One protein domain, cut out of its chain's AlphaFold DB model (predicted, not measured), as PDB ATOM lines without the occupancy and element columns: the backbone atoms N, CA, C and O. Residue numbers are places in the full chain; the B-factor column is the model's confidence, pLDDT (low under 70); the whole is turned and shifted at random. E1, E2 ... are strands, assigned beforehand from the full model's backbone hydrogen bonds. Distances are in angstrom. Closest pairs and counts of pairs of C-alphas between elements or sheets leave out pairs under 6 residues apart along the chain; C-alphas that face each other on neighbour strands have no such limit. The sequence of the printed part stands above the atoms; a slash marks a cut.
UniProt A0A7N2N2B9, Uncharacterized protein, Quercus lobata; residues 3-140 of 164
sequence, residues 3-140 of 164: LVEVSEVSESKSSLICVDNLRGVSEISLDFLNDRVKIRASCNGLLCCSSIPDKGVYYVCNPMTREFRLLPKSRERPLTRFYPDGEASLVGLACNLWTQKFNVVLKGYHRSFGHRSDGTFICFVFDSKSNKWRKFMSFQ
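This is residues 3 to 140 of the 164 residues of an uncharacterized protein of Quercus lobata (UniProt A0A7N2N2B9). Two four-stranded sheets, E4 to E7 and E8 to E11, lie partly face to face as a loose sandwich with strands crossed at 47 degrees, and their contact is mainly E4 and E5 with E8. A small three-stranded sheet, E1 to E3, sits at one end as a separate piece, and residues 8 to 13 stick out from it. The printed part has 138 residues with eleven named strands, E1 to E11 in chain order, and no named helix; it is all strand, and each sheet is antiparallel with its strands in chain order. The whole is compact, with a radius of gyration of the C-alphas of 16.4 A and spans of 51 by 42 by 27 A.

E1, residues 3 to 7, E2, residues 14 to 20, and E3, residues 24 to 28, form a meander, each strand the antiparallel neighbour of the one before. In the hairpin E1 and E2, N 4 and O 17 are 2.8 A apart, and in the hairpin E2 and E3, N 28 and O 16 are 2.7 A apart. E4, residues 37 to 43, is only just apart from E1, at 8.4 A. E4, E5, residues 46 to 51, E6, residues 58 to 62, and E7, residues 67 to 70, form a second meander, with N 38 and O 50 at 2.9 A, N 49 and O 59 at 2.9 A, and N 69 and O 60 at 2.8 A. E8, residues 90 to 96, E9, residues 101 to 110, E10, residues 121 to 127, and E11, residues 132 to 138, form the third, with N 92 and O 105 at 2.8 A, N 106 and O 124 at 2.8 A, and N 125 and O 134 at 2.8 A. The closest C-alphas of E4 and E8 are those of Ala 41 and Gly 92, 5.7 A apart. Those of E5 and E8 are Cys 48 and Leu 93, at 6.6 A. E6 and E9 are near each other.

E1 begins at C-alpha 3 (9.111, -19.036, -49.508). E9, the longest strand, measures 28.3 A from first to last C-alpha; E8 measures 20.4 A, E11 19.8 A, E10 19.6 A and E2 19.4 A. E11 ends at C-alpha 138 (40.405, -19.780, -41.760).

The C-alphas of Leu 22 and Gly 114 are the two farthest apart, at 54.8 A. The printed part has no cut. The link E7 to E8, 19 residues, is long; within it residues 82 to 83 pair antiparallel with residues 109 to 110 of E9. The mean pLDDT of the printed part is 77.7, and 40 residues are under 70, among them 6 to 15, 74 to 87 and 111 to 119.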
ATOM      1  N   LEU A   3       9.488 -19.900 -50.627       66.81
ATOM      2  CA  LEU A   3       9.111 -19.036 -49.508       66.81
ATOM      3  C   LEU A   3       9.580 -17.611 -49.807       66.81
ATOM      4  O   LEU A   3      10.761 -17.403 -50.081       66.81
ATOM      5  N   VAL A   4       8.653 -16.661 -49.777       69.06
ATOM      6  CA  VAL A   4       8.877 -15.246 -50.074       69.06
ATOM      7  C   VAL A   4       8.546 -14.447 -48.826       69.06
ATOM      8  O   VAL A   4       7.450 -14.565 -48.288       69.06
ATOM      9  N   GLU A   5       9.490 -13.647 -48.354       70.25
ATOM     10  CA  GLU A   5       9.229 -12.670 -47.301       70.25
ATOM     11  C   GLU A   5       8.756 -11.369 -47.945       70.25
ATOM     12  O   GLU A   5       9.449 -10.801 -48.791       70.25
ATOM     13  N   VAL A   6       7.567 -10.911 -47.557       67.75
ATOM     14  CA  VAL A   6       7.012  -9.624 -47.969       67.75
ATOM     15  C   VAL A   6       7.076  -8.692 -46.767       67.75
ATOM     16  O   VAL A   6       6.511  -8.969 -45.710       67.75
ATOM     17  N   SER A   7       7.813  -7.595 -46.919       64.06
ATOM     18  CA  SER A   7       7.872  -6.516 -45.933       64.06
ATOM     19  C   SER A   7       7.103  -5.322 -46.485       64.06
ATOM     20  O   SER A   7       7.535  -4.729 -47.472       64.06
ATOM     21  N   GLU A   8       5.974  -4.965 -45.873       56.19
ATOM     22  CA  GLU A   8       5.303  -3.702 -46.184       56.19
ATOM     23  C   GLU A   8       5.956  -2.558 -45.401       56.19
ATOM     24  O   GLU A   8       6.199  -2.654 -44.204       56.19
ATOM     25  N   VAL A   9       6.267  -1.459 -46.090       54.12
ATOM     26  CA  VAL A   9       7.021  -0.317 -45.534       54.12
ATOM     27  C   VAL A   9       6.225   0.440 -44.453       54.12
ATOM     28  O   VAL A   9       6.806   1.180 -43.661       54.12
ATOM     29  N   SER A  10       4.904   0.249 -44.401       55.25
ATOM     30  CA  SER A  10       3.967   0.974 -43.533       55.25
ATOM     31  C   SER A  10       3.545   0.230 -42.262       55.25
ATOM     32  O   SER A  10       3.081   0.875 -41.325       55.25
ATOM     33  N   GLU A  11       3.732  -1.089 -42.182       47.84
ATOM     34  CA  GLU A  11       3.398  -1.885 -40.997       47.84
ATOM     35  C   GLU A  11       4.618  -2.691 -40.551       47.84
ATOM     36  O   GLU A  11       5.346  -3.258 -41.356       47.84
ATOM     37  N   SER A  12       4.855  -2.805 -39.242       53.44
ATOM     38  CA  SER A  12       5.948  -3.620 -38.675       53.44
ATOM     39  C   SER A  12       5.725  -5.137 -38.833       53.44
ATOM     40  O   SER A  12       6.197  -5.924 -38.012       53.44
ATOM     41  N   LYS A  13       4.952  -5.548 -39.841       55.38
ATOM     42  CA  LYS A  13       4.456  -6.899 -40.056       55.38
ATOM     43  C   LYS A  13       5.075  -7.455 -41.338       55.38
ATOM     44  O   LYS A  13       4.662  -7.131 -42.442       55.38
ATOM     45  N   SER A  14       6.085  -8.304 -41.180       57.81
ATOM     46  CA  SER A  14       6.590  -9.156 -42.259       57.81
ATOM     47  C   SER A  14       5.649 -10.351 -42.426       57.81
ATOM     48  O   SER A  14       5.457 -11.101 -41.462       57.81
ATOM     49  N   SER A  15       5.076 -10.551 -43.614       66.88
ATOM     50  CA  SER A  15       4.304 -11.755 -43.942       66.88
ATOM     51  C   SER A  15       5.160 -12.709 -44.774       66.88
ATOM     52  O   SER A  15       5.926 -12.300 -45.651       66.88
ATOM     53  N   LEU A  16       5.087 -14.006 -44.469       73.12
ATOM     54  CA  LEU A  16       5.764 -15.032 -45.256       73.12
ATOM     55  C   LEU A  16       4.741 -15.663 -46.178       73.12
ATOM     56  O   LEU A  16       3.730 -16.186 -45.728       73.12
ATOM     57  N   ILE A  17       5.015 -15.645 -47.469       74.44
ATOM     58  CA  ILE A  17       4.169 -16.265 -48.472       74.44
ATOM     59  C   ILE A  17       4.870 -17.527 -48.946       74.44
ATOM     60  O   ILE A  17       6.003 -17.486 -49.425       74.44
ATOM     61  N   CYS A  18       4.202 -18.667 -48.824       69.50
ATOM     62  CA  CYS A  18       4.630 -19.888 -49.483       69.50
ATOM     63  C   CYS A  18       3.853 -20.091 -50.775       69.50
ATOM     64  O   CYS A  18       2.627 -20.006 -50.819       69.50
ATOM     65  N   VAL A  19       4.604 -20.368 -51.831       76.06
ATOM     66  CA  VAL A  19       4.082 -20.714 -53.145       76.06
ATOM     67  C   VAL A  19       4.404 -22.178 -53.396       76.06
ATOM     68  O   VAL A  19       5.572 -22.587 -53.438       76.06
ATOM     69  N   ASP A  20       3.362 -22.980 -53.541       72.38
ATOM     70  CA  ASP A  20       3.440 -24.396 -53.856       72.38
ATOM     71  C   ASP A  20       2.640 -24.697 -55.125       72.38
ATOM     72  O   ASP A  20       1.499 -24.269 -55.272       72.38
ATOM     73  N   ASN A  21       3.216 -25.478 -56.037       69.19
ATOM     74  CA  ASN A  21       2.556 -25.815 -57.300       69.19
ATOM     75  C   ASN A  21       1.304 -26.678 -57.082       69.19
ATOM     76  O   ASN A  21       0.434 -26.706 -57.945       69.19
ATOM     77  N   LEU A  22       1.216 -27.383 -55.948       73.44
ATOM     78  CA  LEU A  22       0.071 -28.232 -55.612       73.44
ATOM     79  C   LEU A  22      -1.003 -27.498 -54.801       73.44
ATOM     80  O   LEU A  22      -2.182 -27.817 -54.924       73.44
ATOM     81  N   ARG A  23      -0.601 -26.549 -53.949       69.19
ATOM     82  CA  ARG A  23      -1.485 -25.879 -52.978       69.19
ATOM     83  C   ARG A  23      -1.724 -24.394 -53.263       69.19
ATOM     84  O   ARG A  23      -2.521 -23.775 -52.566       69.19
ATOM     85  N   GLY A  24      -1.079 -23.830 -54.281       78.25
ATOM     86  CA  GLY A  24      -1.176 -22.416 -54.623       78.25
ATOM     87  C   GLY A  24      -0.369 -21.528 -53.676       78.25
ATOM     88  O   GLY A  24       0.765 -21.848 -53.318       78.25
ATOM     89  N   VAL A  25      -0.945 -20.385 -53.308       77.25
ATOM     90  CA  VAL A  25      -0.322 -19.370 -52.450       77.25
ATOM     91  C   VAL A  25      -0.937 -19.445 -51.054       77.25
ATOM     92  O   VAL A  25      -2.156 -19.354 -50.920       77.25
ATOM     93  N   SER A  26      -0.113 -19.575 -50.015       71.88
ATOM     94  CA  SER A  26      -0.564 -19.535 -48.619       71.88
ATOM     95  C   SER A  26       0.341 -18.674 -47.743       71.88
ATOM     96  O   SER A  26       1.554 -18.628 -47.935       71.88
ATOM     97  N   GLU A  27      -0.250 -18.000 -46.762       75.31
ATOM     98  CA  GLU A  27       0.482 -17.226 -45.760       75.31
ATOM     99  C   GLU A  27       1.013 -18.152 -44.652       75.31
ATOM    100  O   GLU A  27       0.330 -19.071 -44.199       75.31
ATOM    101  N   ILE A  28       2.249 -17.918 -44.225       74.88
ATOM    102  CA  ILE A  28       2.936 -18.619 -43.146       74.88
ATOM    103  C   ILE A  28       3.196 -17.630 -42.010       74.88
ATOM    104  O   ILE A  28       3.805 -16.579 -42.200       74.88
ATOM    105  N   SER A  29       2.787 -18.018 -40.803       78.69
ATOM    106  CA  SER A  29       3.081 -17.300 -39.562       78.69
ATOM    107  C   SER A  29       4.194 -17.999 -38.777       78.69
ATOM    108  O   SER A  29       4.285 -19.228 -38.771       78.69
ATOM    109  N   LEU A  30       5.030 -17.213 -38.094       85.00
ATOM    110  CA  LEU A  30       6.052 -17.682 -37.146       85.00
ATOM    111  C   LEU A  30       5.660 -17.424 -35.679       85.00
ATOM    112  O   LEU A  30       6.515 -17.426 -34.797       85.00
ATOM    113  N   ASP A  31       4.370 -17.212 -35.409       85.25
ATOM    114  CA  ASP A  31       3.821 -16.947 -34.069       85.25
ATOM    115  C   ASP A  31       4.201 -17.997 -33.008       85.25
ATOM    116  O   ASP A  31       4.409 -17.668 -31.844       85.25
ATOM    117  N   PHE A  32       4.372 -19.251 -33.420       88.50
ATOM    118  CA  PHE A  32       4.742 -20.373 -32.562       88.50
ATOM    119  C   PHE A  32       6.152 -20.261 -31.955       88.50
ATOM    120  O   PHE A  32       6.455 -20.977 -31.001       88.50
ATOM    121  N   LEU A  33       7.020 -19.384 -32.482       86.94
ATOM    122  CA  LEU A  33       8.363 -19.162 -31.939       86.94
ATOM    123  C   LEU A  33       8.375 -18.283 -30.677       86.94
ATOM    124  O   LEU A  33       9.416 -18.229 -30.028       86.94
ATOM    125  N   ASN A  34       7.263 -17.623 -30.308       88.38
ATOM    126  CA  ASN A  34       7.164 -16.699 -29.159       88.38
ATOM    127  C   ASN A  34       8.337 -15.693 -29.050       88.38
ATOM    128  O   ASN A  34       8.647 -15.196 -27.969       88.38
ATOM    129  N   ASP A  35       8.997 -15.395 -30.168       87.81
ATOM    130  CA  ASP A  35      10.171 -14.534 -30.272       87.81
ATOM    131  C   ASP A  35      10.083 -13.754 -31.586       87.81
ATOM    132  O   ASP A  35       9.542 -14.230 -32.588       87.81
ATOM    133  N   ARG A  36      10.630 -12.540 -31.593       87.69
ATOM    134  CA  ARG A  36      10.762 -11.749 -32.815       87.69
ATOM    135  C   ARG A  36      12.031 -12.196 -33.511       87.69
ATOM    136  O   ARG A  36      13.126 -12.001 -32.989       87.69
ATOM    137  N   VAL A  37      11.892 -12.779 -34.693       88.19
ATOM    138  CA  VAL A  37      13.008 -13.417 -35.391       88.19
ATOM    139  C   VAL A  37      13.206 -12.863 -36.796       88.19
ATOM    140  O   VAL A  37      12.266 -12.401 -37.432       88.19
ATOM    141  N   LYS A  38      14.441 -12.949 -37.293       86.44
ATOM    142  CA  LYS A  38      14.789 -12.743 -38.706       86.44
ATOM    143  C   LYS A  38      15.079 -14.086 -39.354       86.44
ATOM    144  O   LYS A  38      15.777 -14.906 -38.755       86.44
ATOM    145  N   ILE A  39      14.626 -14.302 -40.586       88.00
ATOM    146  CA  ILE A  39      15.030 -15.476 -41.366       88.00
ATOM    147  C   ILE A  39      16.442 -15.244 -41.908       88.00
ATOM    148  O   ILE A  39      16.763 -14.193 -42.458       88.00
ATOM    149  N   ARG A  40      17.323 -16.226 -41.721       86.69
ATOM    150  CA  ARG A  40      18.735 -16.150 -42.124       86.69
ATOM    151  C   ARG A  40      19.097 -17.158 -43.210       86.69
ATOM    152  O   ARG A  40      20.005 -16.889 -43.989       86.69
ATOM    153  N   ALA A  41      18.407 -18.295 -43.261       88.81
ATOM    154  CA  ALA A  41      18.552 -19.296 -44.315       88.81
ATOM    155  C   ALA A  41      17.302 -20.182 -44.407       88.81
ATOM    156  O   ALA A  41      16.555 -20.307 -43.436       88.81
ATOM    157  N   SER A  42      17.114 -20.852 -45.540       87.94
ATOM    158  CA  SER A  42      16.071 -21.858 -45.737       87.94
ATOM    159  C   SER A  42      16.632 -23.082 -46.464       87.94
ATOM    160  O   SER A  42      17.585 -22.982 -47.238       87.94
ATOM    161  N   CYS A  43      16.082 -24.264 -46.181       87.69
ATOM    162  CA  CYS A  43      16.445 -25.507 -46.859       87.69
ATOM    163  C   CYS A  43      15.330 -26.540 -46.689       87.69
ATOM    164  O   CYS A  43      15.001 -26.900 -45.560       87.69
ATOM    165  N   ASN A  44      14.772 -27.042 -47.795       85.44
ATOM    166  CA  ASN A  44      13.792 -28.140 -47.801       85.44
ATOM    167  C   ASN A  44      12.615 -27.949 -46.824       85.44
ATOM    168  O   ASN A  44      12.217 -28.877 -46.127       85.44
ATOM    169  N   GLY A  45      12.077 -26.728 -46.752       82.12
ATOM    170  CA  GLY A  45      10.962 -26.385 -45.863       82.12
ATOM    171  C   GLY A  45      11.347 -26.083 -44.417       82.12
ATOM    172  O   GLY A  45      10.494 -25.636 -43.662       82.12
ATOM    173  N   LEU A  46      12.615 -26.245 -44.037       89.62
ATOM    174  CA  LEU A  46      13.135 -25.722 -42.778       89.62
ATOM    175  C   LEU A  46      13.630 -24.288 -42.951       89.62
ATOM    176  O   LEU A  46      14.215 -23.934 -43.980       89.62
ATOM    177  N   LEU A  47      13.452 -23.489 -41.906       90.94
ATOM    178  CA  LEU A  47      13.969 -22.131 -41.789       90.94
ATOM    179  C   LEU A  47      14.986 -22.075 -40.656       90.94
ATOM    180  O   LEU A  47      14.773 -22.651 -39.593       90.94
ATOM    181  N   CYS A  48      16.094 -21.375 -40.883       92.25
ATOM    182  CA  CYS A  48      17.006 -20.966 -39.830       92.25
ATOM    183  C   CYS A  48      16.743 -19.499 -39.509       92.25
ATOM    184  O   CYS A  48      16.884 -18.635 -40.378       92.25
ATOM    185  N   CYS A  49      16.381 -19.233 -38.261       91.56
ATOM    186  CA  CYS A  49      16.002 -17.918 -37.778       91.56
ATOM    187  C   CYS A  49      16.977 -17.450 -36.694       91.56
ATOM    188  O   CYS A  49      17.480 -18.266 -35.923       91.56
ATOM    189  N   SER A  50      17.232 -16.149 -36.611       89.06
ATOM    190  CA  SER A  50      17.963 -15.529 -35.501       89.06
ATOM    191  C   SER A  50      17.030 -14.650 -34.682       89.06
ATOM    192  O   SER A  50      16.222 -13.922 -35.260       89.06
ATOM    193  N   SER A  51      17.162 -14.687 -33.358       87.25
ATOM    194  CA  SER A  51      16.432 -13.776 -32.474       87.25
ATOM    195  C   SER A  51      16.858 -12.326 -32.718       87.25
ATOM    196  O   SER A  51      18.044 -12.037 -32.891       87.25
ATOM    197  N   ILE A  52      15.882 -11.422 -32.752       84.88
ATOM    198  CA  ILE A  52      16.088  -9.972 -32.799       84.88
ATOM    199  C   ILE A  52      16.492  -9.426 -31.421       84.88
ATOM    200  O   ILE A  52      17.470  -8.678 -31.370       84.88
ATOM    201  N   PRO A  53      15.783  -9.739 -30.313       85.75
ATOM    202  CA  PRO A  53      16.190  -9.258 -28.993       85.75
ATOM    203  C   PRO A  53      17.480  -9.922 -28.488       85.75
ATOM    204  O   PRO A  53      18.317  -9.235 -27.902       85.75
ATOM    205  N   ASP A  54      17.681 -11.217 -28.757       84.56
ATOM    206  CA  ASP A  54      18.779 -11.991 -28.170       84.56
ATOM    207  C   ASP A  54      19.848 -12.387 -29.196       84.56
ATOM    208  O   ASP A  54      19.825 -13.462 -29.807       84.56
ATOM    209  N   LYS A  55      20.872 -11.542 -29.349       80.56
ATOM    210  CA  LYS A  55      21.984 -11.806 -30.277       80.56
ATOM    211  C   LYS A  55      22.650 -13.161 -30.018       80.56
ATOM    212  O   LYS A  55      23.003 -13.513 -28.891       80.56
ATOM    213  N   GLY A  56      22.879 -13.908 -31.097       79.94
ATOM    214  CA  GLY A  56      23.492 -15.238 -31.049       79.94
ATOM    215  C   GLY A  56      22.531 -16.370 -30.671       79.94
ATOM    216  O   GLY A  56      22.973 -17.515 -30.566       79.94
ATOM    217  N   VAL A  57      21.239 -16.081 -30.484       87.88
ATOM    218  CA  VAL A  57      20.186 -17.098 -30.392       87.88
ATOM    219  C   VAL A  57      19.699 -17.442 -31.793       87.88
ATOM    220  O   VAL A  57      19.315 -16.564 -32.567       87.88
ATOM    221  N   TYR A  58      19.718 -18.735 -32.107       91.06
ATOM    222  CA  TYR A  58      19.282 -19.266 -33.390       91.06
ATOM    223  C   TYR A  58      18.257 -20.375 -33.195       91.06
ATOM    224  O   TYR A  58      18.392 -21.211 -32.299       91.06
ATOM    225  N   TYR A  59      17.283 -20.414 -34.093       93.44
ATOM    226  CA  TYR A  59      16.256 -21.440 -34.176       93.44
ATOM    227  C   TYR A  59      16.335 -22.129 -35.534       93.44
ATOM    228  O   TYR A  59      16.679 -21.506 -36.542       93.44
ATOM    229  N   VAL A  60      15.988 -23.411 -35.565       94.06
ATOM    230  CA  VAL A  60      15.595 -24.094 -36.799       94.06
ATOM    231  C   VAL A  60      14.148 -24.517 -36.643       94.06
ATOM    232  O   VAL A  60      13.830 -25.239 -35.699       94.06
ATOM    233  N   CYS A  61      13.274 -24.056 -37.528       92.38
ATOM    234  CA  CYS A  61      11.851 -24.350 -37.455       92.38
ATOM    235  C   CYS A  61      11.297 -24.889 -38.767       92.38
ATOM    236  O   CYS A  61      11.838 -24.647 -39.848       92.38
ATOM    237  N   ASN A  62      10.201 -25.629 -38.641       90.31
ATOM    238  CA  ASN A  62       9.355 -26.023 -39.745       90.31
ATOM    239  C   ASN A  62       8.034 -25.245 -39.632       90.31
ATOM    240  O   ASN A  62       7.205 -25.586 -38.787       90.31
ATOM    241  N   PRO A  63       7.808 -24.215 -40.465       86.25
ATOM    242  CA  PRO A  63       6.573 -23.440 -40.422       86.25
ATOM    243  C   PRO A  63       5.317 -24.276 -40.698       86.25
ATOM    244  O   PRO A  63       4.249 -23.941 -40.197       86.25
ATOM    245  N   MET A  64       5.428 -25.373 -41.456       83.19
ATOM    246  CA  MET A  64       4.278 -26.213 -41.808       83.19
ATOM    247  C   MET A  64       3.816 -27.088 -40.644       83.19
ATOM    248  O   MET A  64       2.621 -27.331 -40.503       83.19
ATOM    249  N   THR A  65       4.748 -27.565 -39.812       87.50
ATOM    250  CA  THR A  65       4.412 -28.347 -38.609       87.50
ATOM    251  C   THR A  65       4.322 -27.486 -37.352       87.50
ATOM    252  O   THR A  65       3.874 -27.975 -36.323       87.50
ATOM    253  N   ARG A  66       4.716 -26.204 -37.432       89.12
ATOM    254  CA  ARG A  66       4.825 -25.268 -36.296       89.12
ATOM    255  C   ARG A  66       5.764 -25.769 -35.193       89.12
ATOM    256  O   ARG A  66       5.659 -25.370 -34.037       89.12
ATOM    257  N   GLU A  67       6.705 -26.636 -35.557       91.31
ATOM    258  CA  GLU A  67       7.727 -27.151 -34.653       91.31
ATOM    259  C   GLU A  67       9.019 -26.355 -34.807       91.31
ATOM    260  O   GLU A  67       9.404 -25.936 -35.905       91.31
ATOM    261  N   PHE A  68       9.737 -26.181 -33.700       93.69
ATOM    262  CA  PHE A  68      11.041 -25.543 -33.714       93.69
ATOM    263  C   PHE A  68      12.025 -26.206 -32.767       93.69
ATOM    264  O   PHE A  68      11.670 -26.862 -31.791       93.69
ATOM    265  N   ARG A  69      13.300 -25.967 -33.056       94.25
ATOM    266  CA  ARG A  69      14.422 -26.342 -32.214       94.25
ATOM    267  C   ARG A  69      15.297 -25.125 -31.967       94.25
ATOM    268  O   ARG A  69      15.894 -24.579 -32.895       94.25
ATOM    269  N   LEU A  70      15.400 -24.743 -30.699       94.06
ATOM    270  CA  LEU A  70      16.394 -23.789 -30.221       94.06
ATOM    271  C   LEU A  70      17.786 -24.425 -30.309       94.06
ATOM    272  O   LEU A  70      18.015 -25.525 -29.797       94.06
ATOM    273  N   LEU A  71      18.722 -23.741 -30.964       92.62
ATOM    274  CA  LEU A  71      20.108 -24.186 -31.027       92.62
ATOM    275  C   LEU A  71      20.834 -23.809 -29.729       92.62
ATOM    276  O   LEU A  71      20.628 -22.713 -29.202       92.62
ATOM    277  N   PRO A  72      21.709 -24.684 -29.198       89.75
ATOM    278  CA  PRO A  72      22.463 -24.366 -27.997       89.75
ATOM    279  C   PRO A  72      23.350 -23.145 -28.243       89.75
ATOM    280  O   PRO A  72      23.954 -23.017 -29.305       89.75
ATOM    281  N   LYS A  73      23.499 -22.264 -27.253       81.25
ATOM    282  CA  LYS A  73      24.529 -21.217 -27.306       81.25
ATOM    283  C   LYS A  73      25.906 -21.895 -27.255       81.25
ATOM    284  O   LYS A  73      26.105 -22.824 -26.468       81.25
ATOM    285  N   SER A  74      26.866 -21.486 -28.087       66.38
ATOM    286  CA  SER A  74      28.222 -22.041 -27.972       66.38
ATOM    287  C   SER A  74      28.853 -21.614 -26.643       66.38
ATOM    288  O   SER A  74      28.711 -20.463 -26.240       66.38
ATOM    289  N   ARG A  75      29.571 -22.526 -25.979       56.06
ATOM    290  CA  ARG A  75      30.223 -22.284 -24.676       56.06
ATOM    291  C   ARG A  75      31.487 -21.424 -24.759       56.06
ATOM    292  O   ARG A  75      31.925 -20.892 -23.745       56.06
ATOM    293  N   GLU A  76      32.084 -21.293 -25.941       52.75
ATOM    294  CA  GLU A  76      33.142 -20.308 -26.152       52.75
ATOM    295  C   GLU A  76      32.537 -18.910 -26.034       52.75
ATOM    296  O   GLU A  76      31.424 -18.696 -26.519       52.75
ATOM    297  N   ARG A  77      33.261 -18.002 -25.354       53.94
ATOM    298  CA  ARG A  77      32.934 -16.573 -25.163       53.94
ATOM    299  C   ARG A  77      32.047 -16.067 -26.300       53.94
ATOM    300  O   ARG A  77      32.407 -16.310 -27.451       53.94
ATOM    301  N   PRO A  78      30.934 -15.392 -25.982       49.06
ATOM    302  CA  PRO A  78      29.741 -15.375 -26.813       49.06
ATOM    303  C   PRO A  78      30.065 -15.150 -28.294       49.06
ATOM    304  O   PRO A  78      30.885 -14.294 -28.634       49.06
ATOM    305  N   LEU A  79      29.376 -15.901 -29.168       51.47
ATOM    306  CA  LEU A  79      29.384 -15.789 -30.644       51.47
ATOM    307  C   LEU A  79      29.199 -14.344 -31.155       51.47
ATOM    308  O   LEU A  79      29.365 -14.064 -32.337       51.47
ATOM    309  N   THR A  80      28.895 -13.418 -30.251       48.28
ATOM    310  CA  THR A  80      28.657 -11.985 -30.391       48.28
ATOM    311  C   THR A  80      29.879 -11.161 -30.797       48.28
ATOM    312  O   THR A  80      29.891  -9.953 -30.577       48.28
ATOM    313  N   ARG A  81      30.924 -11.764 -31.372       55.94
ATOM    314  CA  ARG A  81      32.073 -11.013 -31.903       55.94
ATOM    315  C   ARG A  81      32.253 -11.157 -33.408       55.94
ATOM    316  O   ARG A  81      33.339 -10.888 -33.916       55.94
ATOM    317  N   PHE A  82      31.201 -11.560 -34.116       61.34
ATOM    318  CA  PHE A  82      31.125 -11.282 -35.541       61.34
ATOM    319  C   PHE A  82      31.009  -9.770 -35.747       61.34
ATOM    320  O   PHE A  82      30.099  -9.133 -35.224       61.34
ATOM    321  N   TYR A  83      31.960  -9.177 -36.456       53.28
ATOM    322  CA  TYR A  83      31.908  -7.758 -36.805       53.28
ATOM    323  C   TYR A  83      30.928  -7.528 -37.975       53.28
ATOM    324  O   TYR A  83      30.915  -8.360 -38.890       53.28
ATOM    325  N   PRO A  84      30.156  -6.420 -38.009       51.50
ATOM    326  CA  PRO A  84      30.109  -5.303 -37.048       51.50
ATOM    327  C   PRO A  84      29.140  -5.473 -35.865       51.50
ATOM    328  O   PRO A  84      29.395  -4.906 -34.805       51.50
ATOM    329  N   ASP A  85      28.090  -6.289 -35.992       62.97
ATOM    330  CA  ASP A  85      26.927  -6.200 -35.087       62.97
ATOM    331  C   ASP A  85      26.819  -7.324 -34.045       62.97
ATOM    332  O   ASP A  85      25.853  -7.382 -33.281       62.97
ATOM    333  N   GLY A  86      27.798  -8.224 -33.985       66.00
ATOM    334  CA  GLY A  86      27.743  -9.438 -33.169       66.00
ATOM    335  C   GLY A  86      26.920 -10.565 -33.800       66.00
ATOM    336  O   GLY A  86      26.630 -11.549 -33.124       66.00
ATOM    337  N   GLU A  87      26.557 -10.445 -35.079       68.88
ATOM    338  CA  GLU A  87      25.796 -11.444 -35.837       68.88
ATOM    339  C   GLU A  87      26.628 -12.059 -36.962       68.88
ATOM    340  O   GLU A  87      27.421 -11.377 -37.613       68.88
ATOM    341  N   ALA A  88      26.429 -13.354 -37.225       74.56
ATOM    342  CA  ALA A  88      27.090 -14.025 -38.339       74.56
ATOM    343  C   ALA A  88      26.730 -13.335 -39.663       74.56
ATOM    344  O   ALA A  88      25.549 -13.206 -39.997       74.56
ATOM    345  N   SER A  89      27.747 -12.935 -40.430       74.75
ATOM    346  CA  SER A  89      27.583 -12.291 -41.737       74.75
ATOM    347  C   SER A  89      26.863 -13.206 -42.734       74.75
ATOM    348  O   SER A  89      26.063 -12.743 -43.541       74.75
ATOM    349  N   LEU A  90      27.109 -14.516 -42.648       80.06
ATOM    350  CA  LEU A  90      26.480 -15.539 -43.474       80.06
ATOM    351  C   LEU A  90      25.953 -16.674 -42.594       80.06
ATOM    352  O   LEU A  90      26.653 -17.165 -41.706       80.06
ATOM    353  N   VAL A  91      24.736 -17.123 -42.893       84.56
ATOM    354  CA  VAL A  91      24.124 -18.311 -42.302       84.56
ATOM    355  C   VAL A  91      23.758 -19.279 -43.421       84.56
ATOM    356  O   VAL A  91      23.174 -18.879 -44.423       84.56
ATOM    357  N   GLY A  92      24.123 -20.546 -43.265       89.19
ATOM    358  CA  GLY A  92      23.751 -21.631 -44.166       89.19
ATOM    359  C   GLY A  92      22.968 -22.704 -43.423       89.19
ATOM    360  O   GLY A  92      23.271 -23.004 -42.270       89.19
ATOM    361  N   LEU A  93      21.989 -23.304 -44.094       92.00
ATOM    362  CA  LEU A  93      21.222 -24.437 -43.591       92.00
ATOM    363  C   LEU A  93      21.320 -25.578 -44.602       92.00
ATOM    364  O   LEU A  93      21.057 -25.386 -45.785       92.00
ATOM    365  N   ALA A  94      21.692 -26.761 -44.127       90.75
ATOM    366  CA  ALA A  94      21.680 -27.986 -44.913       90.75
ATOM    367  C   ALA A  94      20.778 -29.006 -44.223       90.75
ATOM    368  O   ALA A  94      20.900 -29.199 -43.016       90.75
ATOM    369  N   CYS A  95      19.901 -29.669 -44.972       89.19
ATOM    370  CA  CYS A  95      18.954 -30.644 -44.442       89.19
ATOM    371  C   CYS A  95      18.963 -31.927 -45.280       89.19
ATOM    372  O   CYS A  95      18.898 -31.880 -46.507       89.19
ATOM    373  N   ASN A  96      19.005 -33.072 -44.604       88.44
ATOM    374  CA  ASN A  96      18.769 -34.389 -45.173       88.44
ATOM    375  C   ASN A  96      17.414 -34.903 -44.666       88.44
ATOM    376  O   ASN A  96      17.273 -35.234 -43.488       88.44
ATOM    377  N   LEU A  97      16.435 -34.975 -45.572       81.44
ATOM    378  CA  LEU A  97      15.048 -35.322 -45.251       81.44
ATOM    379  C   LEU A  97      14.889 -36.770 -44.772       81.44
ATOM    380  O   LEU A  97      14.124 -37.019 -43.846       81.44
ATOM    381  N   TRP A  98      15.649 -37.713 -45.336       84.31
ATOM    382  CA  TRP A  98      15.557 -39.135 -44.977       84.31
ATOM    383  C   TRP A  98      16.019 -39.426 -43.552       84.31
ATOM    384  O   TRP A  98      15.487 -40.303 -42.885       84.31
ATOM    385  N   THR A  99      17.029 -38.693 -43.082       87.25
ATOM    386  CA  THR A  99      17.611 -38.892 -41.746       87.25
ATOM    387  C   THR A  99      17.144 -37.861 -40.726       87.25
ATOM    388  O   THR A  99      17.613 -37.897 -39.588       87.25
ATOM    389  N   GLN A 100      16.309 -36.903 -41.149       84.62
ATOM    390  CA  GLN A 100      15.925 -35.711 -40.380       84.62
ATOM    391  C   GLN A 100      17.131 -34.978 -39.757       84.62
ATOM    392  O   GLN A 100      17.041 -34.299 -38.731       84.62
ATOM    393  N   LYS A 101      18.303 -35.114 -40.390       92.06
ATOM    394  CA  LYS A 101      19.535 -34.455 -39.975       92.06
ATOM    395  C   LYS A 101      19.604 -33.090 -40.631       92.06
ATOM    396  O   LYS A 101      19.405 -32.970 -41.837       92.06
ATOM    397  N   PHE A 102      20.007 -32.084 -39.872       92.38
ATOM    398  CA  PHE A 102      20.354 -30.790 -40.426       92.38
ATOM    399  C   PHE A 102      21.651 -30.263 -39.821       92.38
ATOM    400  O   PHE A 102      22.043 -30.633 -38.713       92.38
ATOM    401  N   ASN A 103      22.312 -29.389 -40.569       93.62
ATOM    402  CA  ASN A 103      23.475 -28.651 -40.114       93.62
ATOM    403  C   ASN A 103      23.234 -27.158 -40.318       93.62
ATOM    404  O   ASN A 103      22.676 -26.759 -41.341       93.62
ATOM    405  N   VAL A 104      23.700 -26.347 -39.373       92.12
ATOM    406  CA  VAL A 104      23.684 -24.885 -39.495       92.12
ATOM    407  C   VAL A 104      25.113 -24.386 -39.531       92.12
ATOM    408  O   VAL A 104      25.914 -24.740 -38.671       92.12
ATOM    409  N   VAL A 105      25.436 -23.575 -40.529       91.00
ATOM    410  CA  VAL A 105      26.749 -22.955 -40.678       91.00
ATOM    411  C   VAL A 105      26.609 -21.471 -40.394       91.00
ATOM    412  O   VAL A 105      25.813 -20.799 -41.036       91.00
ATOM    413  N   LEU A 106      27.397 -20.956 -39.462       87.94
ATOM    414  CA  LEU A 106      27.544 -19.531 -39.199       87.94
ATOM    415  C   LEU A 106      28.939 -19.119 -39.646       87.94
ATOM    416  O   LEU A 106      29.913 -19.712 -39.194       87.94
ATOM    417  N   LYS A 107      29.052 -18.107 -40.502       85.38
ATOM    418  CA  LYS A 107      30.332 -17.525 -40.913       85.38
ATOM    419  C   LYS A 107      30.311 -16.025 -40.669       85.38
ATOM    420  O   LYS A 107      29.345 -15.347 -41.009       85.38
ATOM    421  N   GLY A 108      31.410 -15.497 -40.152       80.00
ATOM    422  CA  GLY A 108      31.626 -14.060 -40.070       80.00
ATOM    423  C   GLY A 108      33.063 -13.716 -39.711       80.00
ATOM    424  O   GLY A 108      33.876 -14.597 -39.418       80.00
ATOM    425  N   TYR A 109      33.369 -12.426 -39.772       73.19
ATOM    426  CA  TYR A 109      34.703 -11.909 -39.485       73.19
ATOM    427  C   TYR A 109      35.008 -11.959 -37.995       73.19
ATOM    428  O   TYR A 109      34.170 -11.584 -37.169       73.19
ATOM    429  N   HIS A 110      36.224 -12.380 -37.657       70.19
ATOM    430  CA  HIS A 110      36.739 -12.250 -36.306       70.19
ATOM    431  C   HIS A 110      37.360 -10.871 -36.108       70.19
ATOM    432  O   HIS A 110      38.084 -10.372 -36.966       70.19
ATOM    433  N   ARG A 111      37.116 -10.260 -34.947       63.62
ATOM    434  CA  ARG A 111      37.875  -9.088 -34.515       63.62
ATOM    435  C   ARG A 111      38.517  -9.355 -33.163       63.62
ATOM    436  O   ARG A 111      37.829  -9.422 -32.143       63.62
ATOM    437  N   SER A 112      39.839  -9.464 -33.154       58.81
ATOM    438  CA  SER A 112      40.637  -9.389 -31.932       58.81
ATOM    439  C   SER A 112      40.530  -7.973 -31.352       58.81
ATOM    440  O   SER A 112      40.521  -6.990 -32.093       58.81
ATOM    441  N   PHE A 113      40.381  -7.858 -30.030       56.00
ATOM    442  CA  PHE A 113      40.211  -6.571 -29.343       56.00
ATOM    443  C   PHE A 113      41.312  -5.575 -29.756       56.00
ATOM    444  O   PHE A 113      42.484  -5.931 -29.758       56.00
ATOM    445  N   GLY A 114      40.940  -4.343 -30.119       55.72
ATOM    446  CA  GLY A 114      41.892  -3.265 -30.430       55.72
ATOM    447  C   GLY A 114      42.613  -3.340 -31.785       55.72
ATOM    448  O   GLY A 114      43.261  -2.366 -32.153       55.72
ATOM    449  N   HIS A 115      42.472  -4.420 -32.565       57.56
ATOM    450  CA  HIS A 115      43.130  -4.560 -33.872       57.56
ATOM    451  C   HIS A 115      42.181  -4.311 -35.063       57.56
ATOM    452  O   HIS A 115      40.952  -4.459 -34.970       57.56
ATOM    453  N   ARG A 116      42.766  -3.915 -36.208       58.34
ATOM    454  CA  ARG A 116      42.111  -4.014 -37.526       58.34
ATOM    455  C   ARG A 116      41.818  -5.494 -37.793       58.34
ATOM    456  O   ARG A 116      42.610  -6.338 -37.384       58.34
ATOM    457  N   SER A 117      40.682  -5.800 -38.419       58.47
ATOM    458  CA  SER A 117      40.355  -7.175 -38.810       58.47
ATOM    459  C   SER A 117      41.509  -7.735 -39.636       58.47
ATOM    460  O   SER A 117      41.858  -7.159 -40.664       58.47
ATOM    461  N   ASP A 118      42.083  -8.839 -39.190       64.12
ATOM    462  CA  ASP A 118      43.187  -9.559 -39.833       64.12
ATOM    463  C   ASP A 118      42.743 -10.333 -41.087       64.12
ATOM    464  O   ASP A 118      43.491 -11.147 -41.614       64.12
ATOM    465  N   GLY A 119      41.509 -10.114 -41.553       65.12
ATOM    466  CA  GLY A 119      40.894 -10.898 -42.624       65.12
ATOM    467  C   GLY A 119      40.507 -12.316 -42.194       65.12
ATOM    468  O   GLY A 119      40.000 -13.080 -43.012       65.12
ATOM    469  N   THR A 120      40.687 -12.688 -40.921       71.06
ATOM    470  CA  THR A 120      40.350 -14.030 -40.446       71.06
ATOM    471  C   THR A 120      38.842 -14.175 -40.301       71.06
ATOM    472  O   THR A 120      38.152 -13.385 -39.645       71.06
ATOM    473  N   PHE A 121      38.318 -15.250 -40.879       75.25
ATOM    474  CA  PHE A 121      36.936 -15.653 -40.682       75.25
ATOM    475  C   PHE A 121      36.861 -16.822 -39.720       75.25
ATOM    476  O   PHE A 121      37.697 -17.730 -39.723       75.25
ATOM    477  N   ILE A 122      35.789 -16.827 -38.937       79.00
ATOM    478  CA  ILE A 122      35.421 -17.970 -38.116       79.00
ATOM    479  C   ILE A 122      34.140 -18.560 -38.682       79.00
ATOM    480  O   ILE A 122      33.173 -17.847 -38.964       79.00
ATOM    481  N   CYS A 123      34.152 -19.879 -38.819       84.44
ATOM    482  CA  CYS A 123      32.998 -20.674 -39.175       84.44
ATOM    483  C   CYS A 123      32.601 -21.542 -37.978       84.44
ATOM    484  O   CYS A 123      33.429 -22.263 -37.423       84.44
ATOM    485  N   PHE A 124      31.328 -21.520 -37.607       85.88
ATOM    486  CA  PHE A 124      30.745 -22.475 -36.675       85.88
ATOM    487  C   PHE A 124      29.785 -23.381 -37.425       85.88
ATOM    488  O   PHE A 124      28.933 -22.905 -38.168       85.88
ATOM    489  N   VAL A 125      29.910 -24.686 -37.222       90.25
ATOM    490  CA  VAL A 125      29.014 -25.683 -37.803       90.25
ATOM    491  C   VAL A 125      28.308 -26.412 -36.673       90.25
ATOM    492  O   VAL A 125      28.949 -27.094 -35.873       90.25
ATOM    493  N   PHE A 126      26.994 -26.252 -36.605       91.50
ATOM    494  CA  PHE A 126      26.112 -27.040 -35.763       91.50
ATOM    495  C   PHE A 126      25.725 -28.319 -36.488       91.50
ATOM    496  O   PHE A 126      25.358 -28.272 -37.661       91.50
ATOM    497  N   ASP A 127      25.758 -29.437 -35.774       91.38
ATOM    498  CA  ASP A 127      25.295 -30.735 -36.255       91.38
ATOM    499  C   ASP A 127      24.118 -31.213 -35.389       91.38
ATOM    500  O   ASP A 127      24.247 -31.362 -34.169       91.38
ATOM    501  N   SER A 128      22.958 -31.456 -36.014       93.44
ATOM    502  CA  SER A 128      21.722 -31.754 -35.277       93.44
ATOM    503  C   SER A 128      21.735 -33.096 -34.542       93.44
ATOM    504  O   SER A 128      21.012 -33.225 -33.548       93.44
ATOM    505  N   LYS A 129      22.550 -34.064 -34.998       92.12
ATOM    506  CA  LYS A 129      22.684 -35.398 -34.384       92.12
ATOM    507  C   LYS A 129      23.492 -35.330 -33.094       92.12
ATOM    508  O   LYS A 129      23.080 -35.870 -32.079       92.12
ATOM    509  N   SER A 130      24.636 -34.652 -33.134       90.56
ATOM    510  CA  SER A 130      25.509 -34.487 -31.967       90.56
ATOM    511  C   SER A 130      25.052 -33.374 -31.022       90.56
ATOM    512  O   SER A 130      25.506 -33.331 -29.879       90.56
ATOM    513  N   ASN A 131      24.170 -32.483 -31.490       90.50
ATOM    514  CA  ASN A 131      23.711 -31.290 -30.779       90.50
ATOM    515  C   ASN A 131      24.871 -30.388 -30.316       90.50
ATOM    516  O   ASN A 131      24.839 -29.811 -29.228       90.50
ATOM    517  N   LYS A 132      25.928 -30.300 -31.129       89.81
ATOM    518  CA  LYS A 132      27.164 -29.589 -30.793       89.81
ATOM    519  C   LYS A 132      27.560 -28.626 -31.898       89.81
ATOM    520  O   LYS A 132      27.377 -28.895 -33.084       89.81
ATOM    521  N   TRP A 133      28.157 -27.518 -31.475       88.88
ATOM    522  CA  TRP A 133      28.865 -26.598 -32.353       88.88
ATOM    523  C   TRP A 133      30.315 -27.030 -32.503       88.88
ATOM    524  O   TRP A 133      30.967 -27.408 -31.530       88.88
ATOM    525  N   ARG A 134      30.825 -26.922 -33.725       88.19
ATOM    526  CA  ARG A 134      32.234 -27.106 -34.057       88.19
ATOM    527  C   ARG A 134      32.761 -25.835 -34.689       88.19
ATOM    528  O   ARG A 134      32.135 -25.305 -35.602       88.19
ATOM    529  N   LYS A 135      33.897 -25.355 -34.198       84.38
ATOM    530  CA  LYS A 135      34.546 -24.143 -34.681       84.38
ATOM    531  C   LYS A 135      35.632 -24.486 -35.687       84.38
ATOM    532  O   LYS A 135      36.394 -25.428 -35.489       84.38
ATOM    533  N   PHE A 136      35.721 -23.671 -36.721       81.44
ATOM    534  CA  PHE A 136      36.790 -23.671 -37.701       81.44
ATOM    535  C   PHE A 136      37.261 -22.238 -37.893       81.44
ATOM    536  O   PHE A 136      36.451 -21.311 -37.927       81.44
ATOM    537  N   MET A 137      38.568 -22.054 -38.017       71.19
ATOM    538  CA  MET A 137      39.178 -20.754 -38.278       71.19
ATOM    539  C   MET A 137      39.900 -20.849 -39.613       71.19
ATOM    540  O   MET A 137      40.589 -21.837 -39.859       71.19
ATOM    541  N   SER A 138      39.709 -19.856 -40.477       70.06
ATOM    542  CA  SER A 138      40.405 -19.780 -41.760       70.06
ATOM    543  C   SER A 138      40.984 -18.389 -41.944       70.06
ATOM    544  O   SER A 138      40.272 -17.392 -41.796       70.06
ATOM    545  N   PHE A 139      42.260 -18.350 -42.310       59.69
ATOM    546  CA  PHE A 139      42.938 -17.146 -42.770       59.69
ATOM    547  C   PHE A 139      42.581 -16.899 -44.240       59.69
ATOM    548  O   PHE A 139      42.362 -17.851 -44.998       59.69
ATOM    549  N   GLN A 140      42.450 -15.637 -44.634       56.50
ATOM    550  CA  GLN A 140      42.124 -15.276 -46.006       56.50
ATOM    551  C   GLN A 140      43.415 -15.186 -46.820       56.50
ATOM    552  O   GLN A 140      44.154 -14.228 -46.663       56.50
TER     553      GLN A 140